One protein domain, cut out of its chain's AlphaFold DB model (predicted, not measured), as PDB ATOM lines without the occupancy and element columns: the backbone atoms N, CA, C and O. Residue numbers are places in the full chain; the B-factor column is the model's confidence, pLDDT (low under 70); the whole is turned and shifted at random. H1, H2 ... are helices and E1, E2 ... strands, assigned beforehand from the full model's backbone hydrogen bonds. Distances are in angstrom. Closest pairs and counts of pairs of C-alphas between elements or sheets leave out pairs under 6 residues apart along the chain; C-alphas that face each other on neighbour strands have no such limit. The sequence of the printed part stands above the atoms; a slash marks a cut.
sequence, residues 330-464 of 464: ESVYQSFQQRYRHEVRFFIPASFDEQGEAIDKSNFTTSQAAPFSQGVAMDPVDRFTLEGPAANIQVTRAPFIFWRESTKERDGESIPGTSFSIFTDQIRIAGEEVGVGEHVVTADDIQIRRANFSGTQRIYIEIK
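What this domain is: This is residues 330 to 464 of the 464 residues of an uncharacterized protein of Aliidiomarina sanyensis (UniProt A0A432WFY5). The domain is a sandwich of two unequal sheets: a large, strongly twisted one made of E1, E3, E4, E7, E8, E9, E11 and E14 lies partly face to face with a smaller one of E2, E5, E6 and E13, the strands of the one at 34 degrees to those of the other. H1 covers part of the large sheet's outer face, the short strands E10 and E12 sit at the side where E11 and E13 edge the two sheets, and at the end far from H1 the hairpin of E8 and E9 and the long link from E1 to E2 reach away. The printed part has 135 residues, with one named helix followed by fourteen named strands, and its class is mostly strand. The large sheet is branched, the smaller runs E2, E5, E6, E13, and neighbours in both are antiparallel. The whole is compact, with a radius of gyration of the C-alphas of 14.3 A and spans of 43 by 33 by 28 A.

How they stand to each other: H1, residues 330 to 339, is on the branched sheet of E1, residues 342 to 349, E3, residues 370 to 372, E4, residues 375 to 381, E7, residues 398 to 403, E8, residues 407 to 410, E9, residues 413 to 424, E11, residues 437 to 442, and E14, residues 458 to 463. Its height over the sheet is 8.0 A, and it lies over E7 and, only just, over E4 and E9, with 3 C-alphas on each of those two. It runs slantwise to the strands, at 45 degrees to E7 on the local plane. The closest C-alphas of H1 and E4 are those of Tyr 333 and Ala 377, 6.2 A apart. In H1 every O i to N i+4 pair is within hydrogen-bond range. E1 has E9 on one side, with N 346 and O 420 2.7 A apart, and E14 on the other side, with N 345 and O 462 2.8 A apart. E3 and E4 form a hairpin, with N 370 and O 377 at 2.8 A; E7 is on the other side of E4, with N 376 and O 402 at 2.8 A. E9 bends by 67 degrees at residue 416, and its pairing is staggered: residues 413 to 416 pair with E8, in a hairpin with N 408 and O 415 at 2.8 A, and residues 420 to 422 with E7, where N 421 and O 401 are 2.8 A apart. The edge strand E11 is the neighbour of E14, with N 439 and O 461 at 2.8 A. The second sheet holds E2, residues 361 to 365, E5, residues 383 to 387, E6, residues 392 to 395, and E13, residues 451 to 454. Within hydrogen-bond range are N 363 and O 385 across the neighbours E2 and E5, 2.8 A apart, N 386 and O 393 across the hairpin of E5 and E6, 2.9 A apart, and N 394 and O 452 across the neighbours E6 and E13, 2.8 A apart. The facing parts of the sandwich are 9.6 A centre to centre. E10, residues 427 to 429, and E12, residues 446 to 448, are antiparallel, with N 428 and O 447 at 3.0 A. The closest C-alphas of E12 and E13 are those of Ile 446 and Phe 453, 6.3 A apart.

Where its parts are: H1 begins at C-alpha 330, (-12.632, 10.033, -12.744), and is 14.2 A long. E1 measures 22.3 A, E7 15.2 A, E11 16.2 A and E14 15.9 A. E9, the longest strand with 12 residues, measures 30.9 A and begins at C-alpha 413, (-17.766, -16.833, -25.580). E14 ends at C-alpha 463, (-23.394, 5.260, -28.184).

The domain as a whole: The C-alphas of Gln 338 and Gln 355, the two farthest apart, are 44.5 A from each other. The printed part has no cut and ends at residue 464, the chain's last. The link E1 to E2, 11 residues, is long. The mean pLDDT of the printed part is 88.9; residues 357, 365 and 367 are under 70.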
ATOM      1  N   GLU A 330     -11.181  10.005 -12.970       83.50
ATOM      2  CA  GLU A 330     -12.632  10.033 -12.744       83.50
ATOM      3  C   GLU A 330     -13.236  11.427 -12.985       83.50
ATOM      4  O   GLU A 330     -14.268  11.570 -13.635       83.50
ATOM      5  N   SER A 331     -12.561  12.484 -12.522       85.94
ATOM      6  CA  SER A 331     -13.002  13.863 -12.746       85.94
ATOM      7  C   SER A 331     -12.885  14.257 -14.219       85.94
ATOM      8  O   SER A 331     -13.776  14.931 -14.739       85.94
ATOM      9  N   VAL A 332     -11.827  13.812 -14.907       88.88
ATOM     10  CA  VAL A 332     -11.664  14.025 -16.352       88.88
ATOM     11  C   VAL A 332     -12.790  13.338 -17.120       88.88
ATOM     12  O   VAL A 332     -13.463  13.989 -17.918       88.88
ATOM     13  N   TYR A 333     -13.057  12.065 -16.825       92.50
ATOM     14  CA  TYR A 333     -14.134  11.290 -17.440       92.50
ATOM     15  C   TYR A 333     -15.510  11.941 -17.230       92.50
ATOM     16  O   TYR A 333     -16.223  12.199 -18.201       92.50
ATOM     17  N   GLN A 334     -15.847  12.329 -15.997       92.88
ATOM     18  CA  GLN A 334     -17.092  13.049 -15.704       92.88
ATOM     19  C   GLN A 334     -17.175  14.389 -16.448       92.88
ATOM     20  O   GLN A 334     -18.239  14.768 -16.939       92.88
ATOM     21  N   SER A 335     -16.053  15.104 -16.586       94.31
ATOM     22  CA  SER A 335     -16.017  16.353 -17.352       94.31
ATOM     23  C   SER A 335     -16.288  16.133 -18.844       94.31
ATOM     24  O   SER A 335     -16.920  16.980 -19.476       94.31
ATOM     25  N   PHE A 336     -15.874  14.992 -19.409       95.38
ATOM     26  CA  PHE A 336     -16.195  14.635 -20.789       95.38
ATOM     27  C   PHE A 336     -17.685  14.376 -20.965       95.38
ATOM     28  O   PHE A 336     -18.288  14.938 -21.878       95.38
ATOM     29  N   GLN A 337     -18.288  13.608 -20.055       95.06
ATOM     30  CA  GLN A 337     -19.726  13.320 -20.066       95.06
ATOM     31  C   GLN A 337     -20.585  14.588 -19.952       95.06
ATOM     32  O   GLN A 337     -21.685  14.645 -20.487       95.06
ATOM     33  N   GLN A 338     -20.087  15.624 -19.272       95.12
ATOM     34  CA  GLN A 338     -20.771  16.917 -19.170       95.12
ATOM     35  C   GLN A 338     -20.559  17.815 -20.396       95.12
ATOM     36  O   GLN A 338     -21.412  18.651 -20.698       95.12
ATOM     37  N   ARG A 339     -19.405  17.702 -21.066       96.06
ATOM     38  CA  ARG A 339     -18.994  18.599 -22.160       96.06
ATOM     39  C   ARG A 339     -19.506  18.147 -23.525       96.06
ATOM     40  O   ARG A 339     -19.743  19.005 -24.371       96.06
ATOM     41  N   TYR A 340     -19.638  16.841 -23.744       96.44
ATOM     42  CA  TYR A 340     -19.942  16.262 -25.050       96.44
ATOM     43  C   TYR A 340     -21.313  15.603 -25.076       96.44
ATOM     44  O   TYR A 340     -21.756  15.023 -24.089       96.44
ATOM     45  N   ARG A 341     -21.975  15.674 -26.235       94.94
ATOM     46  CA  ARG A 341     -23.301  15.068 -26.428       94.94
ATOM     47  C   ARG A 341     -23.271  13.541 -26.382       94.94
ATOM     48  O   ARG A 341     -24.251  12.953 -25.942       94.94
ATOM     49  N   HIS A 342     -22.195  12.937 -26.882       96.38
ATOM     50  CA  HIS A 342     -22.072  11.493 -27.029       96.38
ATOM     51  C   HIS A 342     -20.766  10.979 -26.436       96.38
ATOM     52  O   HIS A 342     -19.685  11.514 -26.712       96.38
ATOM     53  N   GLU A 343     -20.870   9.873 -25.707       97.44
ATOM     54  CA  GLU A 343     -19.764   8.941 -25.520       97.44
ATOM     55  C   GLU A 343     -19.923   7.822 -26.550       97.44
ATOM     56  O   GLU A 343     -20.907   7.084 -26.531       97.44
ATOM     57  N   VAL A 344     -18.955   7.688 -27.454       97.69
ATOM     58  CA  VAL A 344     -18.938   6.600 -28.431       97.69
ATOM     59  C   VAL A 344     -17.901   5.587 -27.988       97.69
ATOM     60  O   VAL A 344     -16.700   5.814 -28.151       97.69
ATOM     61  N   ARG A 345     -18.367   4.478 -27.425       97.06
ATOM     62  CA  ARG A 345     -17.532   3.380 -26.954       97.06
ATOM     63  C   ARG A 345     -17.356   2.336 -28.048       97.06
ATOM     64  O   ARG A 345     -18.323   1.863 -28.634       97.06
ATOM     65  N   PHE A 346     -16.114   1.954 -28.288       95.88
ATOM     66  CA  PHE A 346     -15.683   0.981 -29.277       95.88
ATOM     67  C   PHE A 346     -15.149  -0.263 -28.589       95.88
ATOM     68  O   PHE A 346     -14.387  -0.159 -27.630       95.88
ATOM     69  N   PHE A 347     -15.483  -1.427 -29.138       94.81
ATOM     70  CA  PHE A 347     -14.780  -2.676 -28.882       94.81
ATOM     71  C   PHE A 347     -14.333  -3.279 -30.216       94.81
ATOM     72  O   PHE A 347     -15.166  -3.590 -31.078       94.81
ATOM     73  N   ILE A 348     -13.018  -3.418 -30.384       92.44
ATOM     74  CA  ILE A 348     -12.385  -3.965 -31.586       92.44
ATOM     75  C   ILE A 348     -11.849  -5.359 -31.256       92.44
ATOM     76  O   ILE A 348     -10.915  -5.450 -30.458       92.44
ATOM     77  N   PRO A 349     -12.417  -6.439 -31.820       90.81
ATOM     78  CA  PRO A 349     -11.894  -7.785 -31.608       90.81
ATOM     79  C   PRO A 349     -10.434  -7.890 -32.040       90.81
ATOM     80  O   PRO A 349     -10.055  -7.311 -33.056       90.81
ATOM     81  N   ALA A 350      -9.637  -8.653 -31.300       87.62
ATOM     82  CA  ALA A 350      -8.266  -8.926 -31.698       87.62
ATOM     83  C   ALA A 350      -8.229  -9.863 -32.920       87.62
ATOM     84  O   ALA A 350      -8.962 -10.853 -32.995       87.62
ATOM     85  N   SER A 351      -7.362  -9.547 -33.873       84.56
ATOM     86  CA  SER A 351      -6.965 -10.411 -34.978       84.56
ATOM     87  C   SER A 351      -5.804 -11.283 -34.520       84.56
ATOM     88  O   SER A 351      -4.842 -10.770 -33.947       84.56
ATOM     89  N   PHE A 352      -5.864 -12.575 -34.829       81.12
ATOM     90  CA  PHE A 352      -4.810 -13.534 -34.506       81.12
ATOM     91  C   PHE A 352      -4.252 -14.167 -35.782       81.12
ATOM     92  O   PHE A 352      -4.998 -14.374 -36.744       81.12
ATOM     93  N   ASP A 353      -2.953 -14.455 -35.808       80.06
ATOM     94  CA  ASP A 353      -2.356 -15.279 -36.862       80.06
ATOM     95  C   ASP A 353      -2.635 -16.779 -36.656       80.06
ATOM     96  O   ASP A 353      -3.312 -17.201 -35.716       80.06
ATOM     97  N   GLU A 354      -2.116 -17.608 -37.565       78.25
ATOM     98  CA  GLU A 354      -2.244 -19.070 -37.502       78.25
ATOM     99  C   GLU A 354      -1.591 -19.683 -36.251       78.25
ATOM    100  O   GLU A 354      -1.881 -20.827 -35.902       78.25
ATOM    101  N   GLN A 355      -0.701 -18.943 -35.586       71.12
ATOM    102  CA  GLN A 355      -0.020 -19.350 -34.361       71.12
ATOM    103  C   GLN A 355      -0.769 -18.884 -33.102       71.12
ATOM    104  O   GLN A 355      -0.366 -19.242 -31.998       71.12
ATOM    105  N   GLY A 356      -1.879 -18.153 -33.257       72.25
ATOM    106  CA  GLY A 356      -2.660 -17.611 -32.149       72.25
ATOM    107  C   GLY A 356      -2.074 -16.329 -31.558       72.25
ATOM    108  O   GLY A 356      -2.485 -15.926 -30.473       72.25
ATOM    109  N   GLU A 357      -1.139 -15.676 -32.249       68.25
ATOM    110  CA  GLU A 357      -0.550 -14.413 -31.815       68.25
ATOM    111  C   GLU A 357      -1.379 -13.235 -32.315       68.25
ATOM    112  O   GLU A 357      -1.795 -13.192 -33.475       68.25
ATOM    113  N   ALA A 358      -1.607 -12.251 -31.444       72.81
ATOM    114  CA  ALA A 358      -2.307 -11.035 -31.831       72.81
ATOM    115  C   ALA A 358      -1.476 -10.266 -32.873       72.81
ATOM    116  O   ALA A 358      -0.336  -9.876 -32.615       72.81
ATOM    117  N   ILE A 359      -2.056 -10.027 -34.048       77.81
ATOM    118  CA  ILE A 359      -1.396  -9.306 -35.149       77.81
ATOM    119  C   ILE A 359      -1.797  -7.835 -35.234       77.81
ATOM    120  O   ILE A 359      -1.173  -7.081 -35.987       77.81
ATOM    121  N   ASP A 360      -2.785  -7.413 -34.445       76.94
ATOM    122  CA  ASP A 360      -3.131  -6.003 -34.310       76.94
ATOM    123  C   ASP A 360      -2.077  -5.264 -33.482       76.94
ATOM    124  O   ASP A 360      -1.583  -5.743 -32.460       76.94
ATOM    125  N   LYS A 361      -1.754  -4.048 -33.910       74.00
ATOM    126  CA  LYS A 361      -0.819  -3.160 -33.227       74.00
ATOM    127  C   LYS A 361      -1.552  -1.917 -32.775       74.00
ATOM    128  O   LYS A 361      -1.948  -1.092 -33.593       74.00
ATOM    129  N   SER A 362      -1.689  -1.755 -31.466       76.31
ATOM    130  CA  SER A 362      -2.116  -0.489 -30.881       76.31
ATOM    131  C   SER A 362      -0.903   0.346 -30.493       76.31
ATOM    132  O   SER A 362       0.004  -0.151 -29.826       76.31
ATOM    133  N   ASN A 363      -0.914   1.623 -30.840       70.19
ATOM    134  CA  ASN A 363       0.030   2.604 -30.331       70.19
ATOM    135  C   ASN A 363      -0.738   3.860 -29.928       70.19
ATOM    136  O   ASN A 363      -1.735   4.214 -30.557       70.19
ATOM    137  N   PHE A 364      -0.274   4.557 -28.902       74.69
ATOM    138  CA  PHE A 364      -0.810   5.860 -28.567       74.69
ATOM    139  C   PHE A 364       0.283   6.792 -28.074       74.69
ATOM    140  O   PHE A 364       1.293   6.381 -27.515       74.69
ATOM    141  N   THR A 365       0.045   8.075 -28.277       67.75
ATOM    142  CA  THR A 365       0.853   9.169 -27.770       67.75
ATOM    143  C   THR A 365      -0.091  10.160 -27.122       67.75
ATOM    144  O   THR A 365      -1.117  10.519 -27.710       67.75
ATOM    145  N   THR A 366       0.258  10.611 -25.928       73.25
ATOM    146  CA  THR A 366      -0.469  11.652 -25.216       73.25
ATOM    147  C   THR A 366       0.504  12.469 -24.379       73.25
ATOM    148  O   THR A 366       1.524  11.959 -23.920       73.25
ATOM    149  N   SER A 367       0.189  13.746 -24.210       66.25
ATOM    150  CA  SER A 367       0.906  14.663 -23.330       66.25
ATOM    151  C   SER A 367       0.353  14.646 -21.908       66.25
ATOM    152  O   SER A 367       1.050  15.082 -20.997       66.25
ATOM    153  N   GLN A 368      -0.875  14.152 -21.716       71.50
ATOM    154  CA  GLN A 368      -1.517  13.984 -20.414       71.50
ATOM    155  C   GLN A 368      -2.382  12.722 -20.399       71.50
ATOM    156  O   GLN A 368      -3.248  12.534 -21.262       71.50
ATOM    157  N   ALA A 369      -2.196  11.888 -19.383       76.81
ATOM    158  CA  ALA A 369      -3.069  10.770 -19.087       76.81
ATOM    159  C   ALA A 369      -3.436  10.761 -17.603       76.81
ATOM    160  O   ALA A 369      -2.612  10.999 -16.720       76.81
ATOM    161  N   ALA A 370      -4.707  10.487 -17.337       79.81
ATOM    162  CA  ALA A 370      -5.280  10.445 -16.006       79.81
ATOM    163  C   ALA A 370      -5.876   9.044 -15.775       79.81
ATOM    164  O   ALA A 370      -7.003   8.770 -16.205       79.81
ATOM    165  N   PRO A 371      -5.118   8.116 -15.163       76.31
ATOM    166  CA  PRO A 371      -5.595   6.764 -14.898       76.31
ATOM    167  C   PRO A 371      -6.702   6.745 -13.835       76.31
ATOM    168  O   PRO A 371      -6.759   7.596 -12.946       76.31
ATOM    169  N   PHE A 372      -7.585   5.752 -13.928       78.38
ATOM    170  CA  PHE A 372      -8.657   5.472 -12.974       78.38
ATOM    171  C   PHE A 372      -9.006   3.972 -12.985       78.38
ATOM    172  O   PHE A 372      -8.374   3.178 -13.682       78.38
ATOM    173  N   SER A 373      -9.981   3.552 -12.177       77.00
ATOM    174  CA  SER A 373     -10.269   2.126 -11.939       77.00
ATOM    175  C   SER A 373     -10.673   1.356 -13.202       77.00
ATOM    176  O   SER A 373     -10.347   0.174 -13.326       77.00
ATOM    177  N   GLN A 374     -11.344   2.013 -14.151       84.88
ATOM    178  CA  GLN A 374     -11.854   1.383 -15.373       84.88
ATOM    179  C   GLN A 374     -10.954   1.605 -16.600       84.88
ATOM    180  O   GLN A 374     -11.162   0.955 -17.625       84.88
ATOM    181  N   GLY A 375      -9.955   2.491 -16.534       85.44
ATOM    182  CA  GLY A 375      -9.157   2.842 -17.706       85.44
ATOM    183  C   GLY A 375      -8.253   4.057 -17.519       85.44
ATOM    184  O   GLY A 375      -7.808   4.369 -16.417       85.44
ATOM    185  N   VAL A 376      -7.968   4.740 -18.625       84.50
ATOM    186  CA  VAL A 376      -7.117   5.932 -18.683       84.50
ATOM    187  C   VAL A 376      -7.814   7.022 -19.489       84.50
ATOM    188  O   VAL A 376      -8.187   6.787 -20.636       84.50
ATOM    189  N   ALA A 377      -7.977   8.206 -18.897       88.69
ATOM    190  CA  ALA A 377      -8.571   9.375 -19.541       88.69
ATOM    191  C   ALA A 377      -7.511  10.310 -20.129       88.69
ATOM    192  O   ALA A 377      -6.488  10.559 -19.497       88.69
ATOM    193  N   MET A 378      -7.754  10.838 -21.330       88.75
ATOM    194  CA  MET A 378      -6.824  11.709 -22.060       88.75
ATOM    195  C   MET A 378      -7.591  12.900 -22.660       88.75
ATOM    196  O   MET A 378      -8.481  12.695 -23.492       88.75
ATOM    197  N   ASP A 379      -7.265  14.137 -22.255       88.25
ATOM    198  CA  ASP A 379      -7.882  15.384 -22.763       88.25
ATOM    199  C   ASP A 379      -6.858  16.319 -23.439       88.25
ATOM    200  O   ASP A 379      -6.306  17.208 -22.790       88.25
ATOM    201  N   PRO A 380      -6.626  16.196 -24.753       88.38
ATOM    202  CA  PRO A 380      -6.998  15.086 -25.625       88.38
ATOM    203  C   PRO A 380      -5.876  14.038 -25.752       88.38
ATOM    204  O   PRO A 380      -4.720  14.322 -25.456       88.38
ATOM    205  N   VAL A 381      -6.179  12.865 -26.321       87.88
ATOM    206  CA  VAL A 381      -5.125  11.990 -26.871       87.88
ATOM    207  C   VAL A 381      -4.434  12.700 -28.038       87.88
ATOM    208  O   VAL A 381      -5.119  13.201 -28.930       87.88
ATOM    209  N   ASP A 382      -3.100  12.745 -28.087       82.62
ATOM    210  CA  ASP A 382      -2.401  13.372 -29.222       82.62
ATOM    211  C   ASP A 382      -2.590  12.536 -30.491       82.62
ATOM    212  O   ASP A 382      -2.995  13.053 -31.539       82.62
ATOM    213  N   ARG A 383      -2.378  11.221 -30.368       85.19
ATOM    214  CA  ARG A 383      -2.649  10.229 -31.410       85.19
ATOM    215  C   ARG A 383      -2.894   8.859 -30.781       85.19
ATOM    216  O   ARG A 383      -2.124   8.434 -29.938       85.19
ATOM    217  N   PHE A 384      -3.909   8.147 -31.243       88.62
ATOM    218  CA  PHE A 384      -4.085   6.709 -31.041       88.62
ATOM    219  C   PHE A 384      -4.162   6.052 -32.416       88.62
ATOM    220  O   PHE A 384      -4.812   6.585 -33.316       88.62
ATOM    221  N   THR A 385      -3.483   4.928 -32.594       85.31
ATOM    222  CA  THR A 385      -3.558   4.102 -33.798       85.31
ATOM    223  C   THR A 385      -3.771   2.652 -33.426       85.31
ATOM    224  O   THR A 385      -3.069   2.141 -32.561       85.31
ATOM    225  N   LEU A 386      -4.696   1.998 -34.115       87.44
ATOM    226  CA  LEU A 386      -4.837   0.550 -34.141       87.44
ATOM    227  C   LEU A 386      -4.645   0.109 -35.590       87.44
ATOM    228  O   LEU A 386      -5.428   0.505 -36.450       87.44
ATOM    229  N   GLU A 387      -3.603  -0.666 -35.856       85.38
ATOM    230  CA  GLU A 387      -3.267  -1.176 -37.184       85.38
ATOM    231  C   GLU A 387      -3.404  -2.696 -37.186       85.38
ATOM    232  O   GLU A 387      -2.700  -3.387 -36.451       85.38
ATOM    233  N   GLY A 388      -4.301  -3.213 -38.016       83.69
ATOM    234  CA  GLY A 388      -4.579  -4.634 -38.154       83.69
ATOM    235  C   GLY A 388      -4.909  -5.004 -39.599       83.69
ATOM    236  O   GLY A 388      -5.178  -4.132 -40.433       83.69
ATOM    237  N   PRO A 389      -4.921  -6.303 -39.939       78.06
ATOM    238  CA  PRO A 389      -5.250  -6.760 -41.290       78.06
ATOM    239  C   PRO A 389      -6.689  -6.418 -41.699       78.06
ATOM    240  O   PRO A 389      -6.974  -6.288 -42.889       78.06
ATOM    241  N   ALA A 390      -7.596  -6.283 -40.727       82.12
ATOM    242  CA  ALA A 390      -9.019  -6.070 -40.967       82.12
ATOM    243  C   ALA A 390      -9.514  -4.670 -40.560       82.12
ATOM    244  O   ALA A 390     -10.576  -4.259 -41.031       82.12
ATOM    245  N   ALA A 391      -8.766  -3.926 -39.741       88.75
ATOM    246  CA  ALA A 391      -9.110  -2.566 -39.337       88.75
ATOM    247  C   ALA A 391      -7.865  -1.693 -39.170       88.75
ATOM    248  O   ALA A 391      -6.871  -2.108 -38.583       88.75
ATOM    249  N   ASN A 392      -7.960  -0.454 -39.640       90.62
ATOM    250  CA  ASN A 392      -7.008   0.611 -39.373       90.62
ATOM    251  C   ASN A 392      -7.771   1.799 -38.793       90.62
ATOM    252  O   ASN A 392      -8.629   2.390 -39.455       90.62
ATOM    253  N   ILE A 393      -7.466   2.132 -37.543       94.25
ATOM    254  CA  ILE A 393      -8.110   3.200 -36.785       94.25
ATOM    255  C   ILE A 393      -7.047   4.213 -36.407       94.25
ATOM    256  O   ILE A 393      -6.005   3.852 -35.869       94.25
ATOM    257  N   GLN A 394      -7.324   5.489 -36.640       94.00
ATOM    258  CA  GLN A 394      -6.478   6.587 -36.206       94.00
ATOM    259  C   GLN A 394      -7.332   7.660 -35.544       94.00
ATOM    260  O   GLN A 394      -8.217   8.223 -36.176       94.00
ATOM    261  N   VAL A 395      -7.031   8.003 -34.297       94.62
ATOM    262  CA  VAL A 395      -7.682   9.083 -33.549       94.62
ATOM    263  C   VAL A 395      -6.635  10.142 -33.231       94.62
ATOM    264  O   VAL A 395      -5.531   9.802 -32.824       94.62
ATOM    265  N   THR A 396      -6.942  11.425 -33.420       92.81
ATOM    266  CA  THR A 396      -5.977  12.517 -33.196       92.81
ATOM    267  C   THR A 396      -6.612  13.709 -32.502       92.81
ATOM    268  O   THR A 396      -7.529  14.326 -33.039       92.81
ATOM    269  N   ARG A 397      -6.076  14.126 -31.357       93.12
ATOM    270  CA  ARG A 397      -6.545  15.293 -30.590       93.12
ATOM    271  C   ARG A 397      -8.014  15.198 -30.160       93.12
ATOM    272  O   ARG A 397      -8.709  16.216 -30.133       93.12
ATOM    273  N   ALA A 398      -8.506  14.003 -29.840       94.31
ATOM    274  CA  ALA A 398      -9.863  13.791 -29.325       94.31
ATOM    275  C   ALA A 398      -9.855  13.520 -27.805       94.31
ATOM    276  O   ALA A 398      -8.893  12.924 -27.322       94.31
ATOM    277  N   PRO A 399     -10.894  13.920 -27.050       95.25
ATOM    278  CA  PRO A 399     -11.074  13.442 -25.684       95.25
ATOM    279  C   PRO A 399     -11.361  11.944 -25.725       95.25
ATOM    280  O   PRO A 399     -12.240  11.484 -26.463       95.25
ATOM    281  N   PHE A 400     -10.563  11.193 -24.980       94.38
ATOM    282  CA  PHE A 400     -10.399   9.766 -25.195       94.38
ATOM    283  C   PHE A 400     -10.340   9.026 -23.867       94.38
ATOM    284  O   PHE A 400      -9.736   9.505 -22.904       94.38
ATOM    285  N   ILE A 401     -10.949   7.845 -23.828       93.75
ATOM    286  CA  ILE A 401     -10.792   6.895 -22.726       93.75
ATOM    287  C   ILE A 401     -10.260   5.602 -23.312       93.75
ATOM    288  O   ILE A 401     -10.870   5.043 -24.219       93.75
ATOM    289  N   PHE A 402      -9.153   5.104 -22.779       90.06
ATOM    290  CA  PHE A 402      -8.696   3.749 -23.053       90.06
ATOM    291  C   PHE A 402      -9.145   2.840 -21.910       90.06
ATOM    292  O   PHE A 402      -8.730   3.037 -20.767       90.06
ATOM    293  N   TRP A 403     -10.027   1.884 -22.189       89.62
ATOM    294  CA  TRP A 403     -10.623   1.040 -21.154       89.62
ATOM    295  C   TRP A 403      -9.715  -0.145 -20.816       89.62
ATOM    296  O   TRP A 403      -9.021  -0.679 -21.678       89.62
ATOM    297  N   ARG A 404      -9.758  -0.597 -19.559       82.88
ATOM    298  CA  ARG A 404      -9.107  -1.845 -19.117       82.88
ATOM    299  C   ARG A 404      -9.747  -3.101 -19.686       82.88
ATOM    300  O   ARG A 404      -9.092  -4.135 -19.732       82.88
ATOM    301  N   GLU A 405     -11.029  -3.030 -20.026       82.81
ATOM    302  CA  GLU A 405     -11.782  -4.164 -20.547       82.81
ATOM    303  C   GLU A 405     -11.147  -4.659 -21.852       82.81
ATOM    304  O   GLU A 405     -11.164  -3.969 -22.870       82.81
ATOM    305  N   SER A 406     -10.563  -5.854 -21.792       81.19
ATOM    306  CA  SER A 406      -9.879  -6.508 -22.910       81.19
ATOM    307  C   SER A 406     -10.665  -7.681 -23.487       81.19
ATOM    308  O   SER A 406     -10.189  -8.348 -24.400       81.19
ATOM    309  N   THR A 407     -11.854  -7.961 -22.955       86.19
ATOM    310  CA  THR A 407     -12.729  -9.040 -23.412       86.19
ATOM    311  C   THR A 407     -14.170  -8.560 -23.464       86.19
ATOM    312  O   THR A 407     -14.575  -7.732 -22.655       86.19
ATOM    313  N   LYS A 408     -14.941  -9.074 -24.422       87.88
ATOM    314  CA  LYS A 408     -16.384  -8.861 -24.518       87.88
ATOM    315  C   LYS A 408     -17.076 -10.215 -24.586       87.88
ATOM    316  O   LYS A 408     -16.788 -11.009 -25.478       87.88
ATOM    317  N   GLU A 409     -17.993 -10.456 -23.657       90.06
ATOM    318  CA  GLU A 409     -18.823 -11.661 -23.651       90.06
ATOM    319  C   GLU A 409     -19.862 -11.595 -24.772       90.06
ATOM    320  O   GLU A 409     -20.611 -10.619 -24.896       90.06
ATOM    321  N   ARG A 410     -19.926 -12.644 -25.592       81.56
ATOM    322  CA  ARG A 410     -20.903 -12.767 -26.669       81.56
ATOM    323  C   ARG A 410     -21.231 -14.227 -26.924       81.56
ATOM    324  O   ARG A 410     -20.341 -15.034 -27.130       81.56
ATOM    325  N   ASP A 411     -22.522 -14.552 -26.956       86.69
ATOM    326  CA  ASP A 411     -23.006 -15.902 -27.273       86.69
ATOM    327  C   ASP A 411     -22.391 -17.001 -26.364       86.69
ATOM    328  O   ASP A 411     -22.333 -18.171 -26.732       86.69
ATOM    329  N   GLY A 412     -21.973 -16.625 -25.145       88.19
ATOM    330  CA  GLY A 412     -21.298 -17.499 -24.179       88.19
ATOM    331  C   GLY A 412     -19.781 -17.623 -24.367       88.19
ATOM    332  O   GLY A 412     -19.156 -18.406 -23.654       88.19
ATOM    333  N   GLU A 413     -19.199 -16.875 -25.304       88.81
ATOM    334  CA  GLU A 413     -17.766 -16.833 -25.580       88.81
ATOM    335  C   GLU A 413     -17.158 -15.481 -25.186       88.81
ATOM    336  O   GLU A 413     -17.705 -14.413 -25.479       88.81
ATOM    337  N   SER A 414     -15.978 -15.534 -24.565       89.81
ATOM    338  CA  SER A 414     -15.187 -14.354 -24.226       89.81
ATOM    339  C   SER A 414     -14.304 -13.978 -25.411       89.81
ATOM    340  O   SER A 414     -13.339 -14.676 -25.729       89.81
ATOM    341  N   ILE A 415     -14.645 -12.892 -26.102       89.25
ATOM    342  CA  ILE A 415     -13.905 -12.428 -27.277       89.25
ATOM    343  C   ILE A 415     -12.846 -11.431 -26.806       89.25
ATOM    344  O   ILE A 415     -13.232 -10.389 -26.282       89.25
ATOM    345  N   PRO A 416     -11.539 -11.680 -26.993       88.06
ATOM    346  CA  PRO A 416     -10.504 -10.703 -26.668       88.06
ATOM    347  C   PRO A 416     -10.498  -9.536 -27.665       88.06
ATOM    348  O   PRO A 416     -10.809  -9.697 -28.848       88.06
ATOM    349  N   GLY A 417     -10.125  -8.346 -27.203       89.56
ATOM    350  CA  GLY A 417     -10.093  -7.148 -28.031       89.56
ATOM    351  C   GLY A 417      -9.623  -5.893 -27.306       89.56
ATOM    352  O   GLY A 417      -9.188  -5.922 -26.158       89.56
ATOM    353  N   THR A 418      -9.710  -4.770 -28.012       89.38
ATOM    354  CA  THR A 418      -9.354  -3.438 -27.519       89.38
ATOM    355  C   THR A 418     -10.611  -2.604 -27.309       89.38
ATOM    356  O   THR A 418     -11.405  -2.448 -28.238       89.38
ATOM    357  N   SER A 419     -10.773  -2.023 -26.117       92.69
ATOM    358  CA  SER A 419     -11.898  -1.142 -25.784       92.69
ATOM    359  C   SER A 419     -11.439   0.304 -25.580       92.69
ATOM    360  O   SER A 419     -10.551   0.577 -24.774       92.69
ATOM    361  N   PHE A 420     -12.082   1.263 -26.249       94.94
ATOM    362  CA  PHE A 420     -11.839   2.700 -26.042       94.94
ATOM    363  C   PHE A 420     -13.108   3.535 -26.266       94.94
ATOM    364  O   PHE A 420     -14.013   3.080 -26.952       94.94
ATOM    365  N   SER A 421     -13.190   4.749 -25.721       97.25
ATOM    366  CA  SER A 421     -14.261   5.712 -26.022       97.25
ATOM    367  C   SER A 421     -13.710   6.990 -26.646       97.25
ATOM    368  O   SER A 421     -12.644   7.473 -26.256       97.25
ATOM    369  N   ILE A 422     -14.469   7.562 -27.580       97.31
ATOM    370  CA  ILE A 422     -14.275   8.918 -28.106       97.31
ATOM    371  C   ILE A 422     -15.475   9.762 -27.686       97.31
ATOM    372  O   ILE A 422     -16.620   9.381 -27.927       97.31
ATOM    373  N   PHE A 423     -15.215  10.932 -27.109       97.31
ATOM    374  CA  PHE A 423     -16.265  11.892 -26.777       97.31
ATOM    375  C   PHE A 423     -16.428  12.904 -27.904       97.31
ATOM    376  O   PHE A 423     -15.460  13.527 -28.351       97.31
ATOM    377  N   THR A 424     -17.655  13.042 -28.398       96.56
ATOM    378  CA  THR A 424     -17.958  13.843 -29.588       96.56
ATOM    379  C   THR A 424     -19.364  14.425 -29.520       96.56
ATOM    380  O   THR A 424     -20.250  13.898 -28.854       96.56
ATOM    381  N   ASP A 425     -19.589  15.510 -30.253       95.50
ATOM    382  CA  ASP A 425     -20.923  16.097 -30.413       95.50
ATOM    383  C   ASP A 425     -21.708  15.463 -31.566       95.50
ATOM    384  O   ASP A 425     -22.923  15.630 -31.664       95.50
ATOM    385  N   GLN A 426     -21.003  14.777 -32.471       94.12
ATOM    386  CA  GLN A 426     -21.562  14.199 -33.688       94.12
ATOM    387  C   GLN A 426     -20.886  12.872 -34.027       94.12
ATOM    388  O   GLN A 426     -19.655  12.760 -34.016       94.12
ATOM    389  N   ILE A 427     -21.715  11.903 -34.400       96.19
ATOM    390  CA  ILE A 427     -21.330  10.630 -34.995       96.19
ATOM    391  C   ILE A 427     -22.283  10.336 -36.151       96.19
ATOM    392  O   ILE A 427     -23.488  10.584 -36.057       96.19
ATOM    393  N   ARG A 428     -21.737   9.817 -37.251       97.12
ATOM    394  CA  ARG A 428     -22.536   9.232 -38.324       97.12
ATOM    395  C   ARG A 428     -22.096   7.810 -38.611       97.12
ATOM    396  O   ARG A 428     -20.907   7.504 -38.544       97.12
ATOM    397  N   ILE A 429     -23.066   6.978 -38.960       96.12
ATOM    398  CA  ILE A 429     -22.865   5.608 -39.420       96.12
ATOM    399  C   ILE A 429     -23.529   5.494 -40.791       96.12
ATOM    400  O   ILE A 429     -24.685   5.879 -40.945       96.12
ATOM    401  N   ALA A 430     -22.785   5.026 -41.794       95.06
ATOM    402  CA  ALA A 430     -23.243   4.933 -43.185       95.06
ATOM    403  C   ALA A 430     -23.816   6.263 -43.736       95.06
ATOM    404  O   ALA A 430     -24.718   6.285 -44.570       95.06
ATOM    405  N   GLY A 431     -23.284   7.396 -43.264       94.56
ATOM    406  CA  GLY A 431     -23.702   8.744 -43.667       94.56
ATOM    407  C   GLY A 431     -24.892   9.331 -42.898       94.56
ATOM    408  O   GLY A 431     -25.182  10.516 -43.082       94.56
ATOM    409  N   GLU A 432     -25.530   8.572 -42.007       95.19
ATOM    410  CA  GLU A 432     -26.688   9.011 -41.215       95.19
ATOM    411  C   GLU A 432     -26.304   9.334 -39.765       95.19
ATOM    412  O   GLU A 432     -25.444   8.676 -39.183       95.19
ATOM    413  N   GLU A 433     -26.932  10.356 -39.169       93.88
ATOM    414  CA  GLU A 433     -26.789  10.632 -37.731       93.88
ATOM    415  C   GLU A 433     -27.511   9.539 -36.940       93.88
ATOM    416  O   GLU A 433     -28.697   9.284 -37.148       93.88
ATOM    417  N   VAL A 434     -26.781   8.891 -36.038       93.88
ATOM    418  CA  VAL A 434     -27.281   7.784 -35.217       93.88
ATOM    419  C   VAL A 434     -27.501   8.235 -33.779       93.88
ATOM    420  O   VAL A 434     -26.758   9.058 -33.247       93.88
ATOM    421  N   GLY A 435     -28.565   7.714 -33.167       91.56
ATOM    422  CA  GLY A 435     -28.901   7.963 -31.767       91.56
ATOM    423  C   GLY A 435     -28.183   7.019 -30.801       91.56
ATOM    424  O   GLY A 435     -27.342   6.221 -31.193       91.56
ATOM    425  N   VAL A 436     -28.564   7.113 -29.528       95.69
ATOM    426  CA  VAL A 436     -28.100   6.235 -28.442       95.69
ATOM    427  C   VAL A 436     -28.473   4.779 -28.735       95.69
ATOM    428  O   VAL A 436     -29.610   4.502 -29.128       95.69
ATOM    429  N   GLY A 437     -27.539   3.854 -28.506       95.31
ATOM    430  CA  GLY A 437     -27.760   2.424 -28.713       95.31
ATOM    431  C   GLY A 437     -26.500   1.629 -29.047       95.31
ATOM    432  O   GLY A 437     -25.392   2.160 -29.117       95.31
ATOM    433  N   GLU A 438     -26.690   0.326 -29.252       95.88
ATOM    434  CA  GLU A 438     -25.641  -0.589 -29.700       95.88
ATOM    435  C   GLU A 438     -25.695  -0.793 -31.217       95.88
ATOM    436  O   GLU A 438     -26.758  -1.004 -31.805       95.88
ATOM    437  N   HIS A 439     -24.525  -0.787 -31.850       95.31
ATOM    438  CA  HIS A 439     -24.364  -0.944 -33.290       95.31
ATOM    439  C   HIS A 439     -23.215  -1.910 -33.598       95.31
ATOM    440  O   HIS A 439     -22.205  -1.954 -32.895       95.31
ATOM    441  N   VAL A 440     -23.351  -2.673 -34.685       94.94
ATOM    442  CA  VAL A 440     -22.264  -3.501 -35.227       94.94
ATOM    443  C   VAL A 440     -22.081  -3.158 -36.694       94.94
ATOM    444  O   VAL A 440     -22.912  -3.533 -37.522       94.94
ATOM    445  N   VAL A 441     -20.990  -2.470 -37.005       95.19
ATOM    446  CA  VAL A 441     -20.760  -1.825 -38.309       95.19
ATOM    447  C   VAL A 441     -19.374  -2.159 -38.841       95.19
ATOM    448  O   VAL A 441     -18.561  -2.722 -38.108       95.19
ATOM    449  N   THR A 442     -19.099  -1.847 -40.105       93.94
ATOM    450  CA  THR A 442     -17.723  -1.909 -40.614       93.94
ATOM    451  C   THR A 442     -16.985  -0.611 -40.305       93.94
ATOM    452  O   THR A 442     -17.614   0.423 -40.081       93.94
ATOM    453  N   ALA A 443     -15.653  -0.656 -40.260       91.31
ATOM    454  CA  ALA A 443     -14.851   0.527 -39.959       91.31
ATOM    455  C   ALA A 443     -15.106   1.665 -40.966       91.31
ATOM    456  O   ALA A 443     -15.244   2.815 -40.557       91.31
ATOM    457  N   ASP A 444     -15.263   1.334 -42.252       92.94
ATOM    458  CA  ASP A 444     -15.525   2.301 -43.330       92.94
ATOM    459  C   ASP A 444     -16.857   3.067 -43.167       92.94
ATOM    460  O   ASP A 444     -17.017   4.164 -43.707       92.94
ATOM    461  N   ASP A 445     -17.810   2.523 -42.402       95.12
ATOM    462  CA  ASP A 445     -19.116   3.155 -42.185       95.12
ATOM    463  C   ASP A 445     -19.075   4.267 -41.126       95.12
ATOM    464  O   ASP A 445     -20.032   5.039 -41.015       95.12
ATOM    465  N   ILE A 446     -18.009   4.354 -40.326       95.69
ATOM    466  CA  ILE A 446     -17.943   5.213 -39.139       95.69
ATOM    467  C   ILE A 446     -17.365   6.579 -39.505       95.69
ATOM    468  O   ILE A 446     -16.242   6.701 -39.987       95.69
ATOM    469  N   GLN A 447     -18.100   7.642 -39.182       96.62
ATOM    470  CA  GLN A 447     -17.632   9.016 -39.339       96.62
ATOM    471  C   GLN A 447     -17.714   9.757 -38.005       96.62
ATOM    472  O   GLN A 447     -18.798  10.083 -37.514       96.62
ATOM    473  N   ILE A 448     -16.547  10.062 -37.436       96.00
ATOM    474  CA  ILE A 448     -16.395  10.868 -36.221       96.00
ATOM    475  C   ILE A 448     -15.309  11.906 -36.460       96.00
ATOM    476  O   ILE A 448     -14.264  11.631 -37.050       96.00
ATOM    477  N   ARG A 449     -15.537  13.135 -35.996       93.38
ATOM    478  CA  ARG A 449     -14.532  14.194 -36.104       93.38
ATOM    479  C   ARG A 449     -13.251  13.752 -35.393       93.38
ATOM    480  O   ARG A 449     -13.324  13.268 -34.272       93.38
ATOM    481  N   ARG A 450     -12.088  14.016 -36.006       92.31
ATOM    482  CA  ARG A 450     -10.758  13.693 -35.446       92.31
ATOM    483  C   ARG A 450     -10.462  12.191 -35.326       92.31
ATOM    484  O   ARG A 450      -9.495  11.826 -34.661       92.31
ATOM    485  N   ALA A 451     -11.241  11.349 -35.994       96.19
ATOM    486  CA  ALA A 451     -10.973   9.930 -36.100       96.19
ATOM    487  C   ALA A 451     -11.163   9.458 -37.546       96.19
ATOM    488  O   ALA A 451     -12.109   9.860 -38.218       96.19
ATOM    489  N   ASN A 452     -10.251   8.613 -38.010       95.75
ATOM    490  CA  ASN A 452     -10.327   7.921 -39.284       95.75
ATOM    491  C   ASN A 452     -10.450   6.431 -38.990       95.75
ATOM    492  O   ASN A 452      -9.640   5.876 -38.246       95.75
ATOM    493  N   PHE A 453     -11.448   5.805 -39.589       95.75
ATOM    494  CA  PHE A 453     -11.682   4.375 -39.518       95.75
ATOM    495  C   PHE A 453     -11.628   3.838 -40.941       95.75
ATOM    496  O   PHE A 453     -12.156   4.464 -41.859       95.75
ATOM    497  N   SER A 454     -10.944   2.717 -41.132       94.25
ATOM    498  CA  SER A 454     -10.934   2.023 -42.413       94.25
ATOM    499  C   SER A 454     -10.779   0.524 -42.228       94.25
ATOM    500  O   SER A 454     -10.141   0.081 -41.272       94.25
ATOM    501  N   GLY A 455     -11.356  -0.260 -43.131       92.00
ATOM    502  CA  GLY A 455     -11.254  -1.717 -43.122       92.00
ATOM    503  C   GLY A 455     -12.590  -2.443 -42.985       92.00
ATOM    504  O   GLY A 455     -13.652  -1.864 -42.762       92.00
ATOM    505  N   THR A 456     -12.516  -3.762 -43.136       89.88
ATOM    506  CA  THR A 456     -13.679  -4.651 -43.269       89.88
ATOM    507  C   THR A 456     -14.096  -5.315 -41.958       89.88
ATOM    508  O   THR A 456     -15.127  -5.990 -41.916       89.88
ATOM    509  N   GLN A 457     -13.324  -5.140 -40.881       88.75
ATOM    510  CA  GLN A 457     -13.644  -5.720 -39.582       88.75
ATOM    511  C   GLN A 457     -14.970  -5.176 -39.054       88.75
ATOM    512  O   GLN A 457     -15.254  -3.978 -39.131       88.75
ATOM    513  N   ARG A 458     -15.765  -6.066 -38.457       90.62
ATOM    514  CA  ARG A 458     -16.948  -5.664 -37.703       90.62
ATOM    515  C   ARG A 458     -16.521  -5.085 -36.360       90.62
ATOM    516  O   ARG A 458     -15.898  -5.775 -35.557       90.62
ATOM    517  N   ILE A 459     -16.901  -3.838 -36.129       92.31
ATOM    518  CA  ILE A 459     -16.641  -3.084 -34.910       92.31
ATOM    519  C   ILE A 459     -17.934  -2.997 -34.107       92.31
ATOM    520  O   ILE A 459     -19.002  -2.720 -34.659       92.31
ATOM    521  N   TYR A 460     -17.832  -3.230 -32.801       94.38
ATOM    522  CA  TYR A 460     -18.942  -3.043 -31.876       94.38
ATOM    523  C   TYR A 460     -18.883  -1.631 -31.316       94.38
ATOM    524  O   TYR A 460     -17.847  -1.216 -30.794       94.38
ATOM    525  N   ILE A 461     -19.997  -0.920 -31.415       95.62
ATOM    526  CA  ILE A 461     -20.133   0.459 -30.962       95.62
ATOM    527  C   ILE A 461     -21.293   0.537 -29.975       95.62
ATOM    528  O   ILE A 461     -22.369   0.013 -30.246       95.62
ATOM    529  N   GLU A 462     -21.081   1.209 -28.853       96.56
ATOM    530  CA  GLU A 462     -22.123   1.635 -27.920       96.56
ATOM    531  C   GLU A 462     -22.103   3.169 -27.872       96.56
ATOM    532  O   GLU A 462     -21.078   3.771 -27.557       96.56
ATOM    533  N   ILE A 463     -23.219   3.804 -28.227       96.75
ATOM    534  CA  ILE A 463     -23.394   5.260 -28.184       96.75
ATOM    535  C   ILE A 463     -24.243   5.581 -26.959       96.75
ATOM    536  O   ILE A 463     -25.376   5.101 -26.880       96.75
ATOM    537  N   LYS A 464     -23.712   6.387 -26.036       95.19
ATOM    538  CA  LYS A 464     -24.415   6.862 -24.835       95.19
ATOM    539  C   LYS A 464     -24.807   8.327 -24.935       95.19
ATOM    540  O   LYS A 464     -24.064   9.097 -25.593       95.19
TER     541      LYS A 464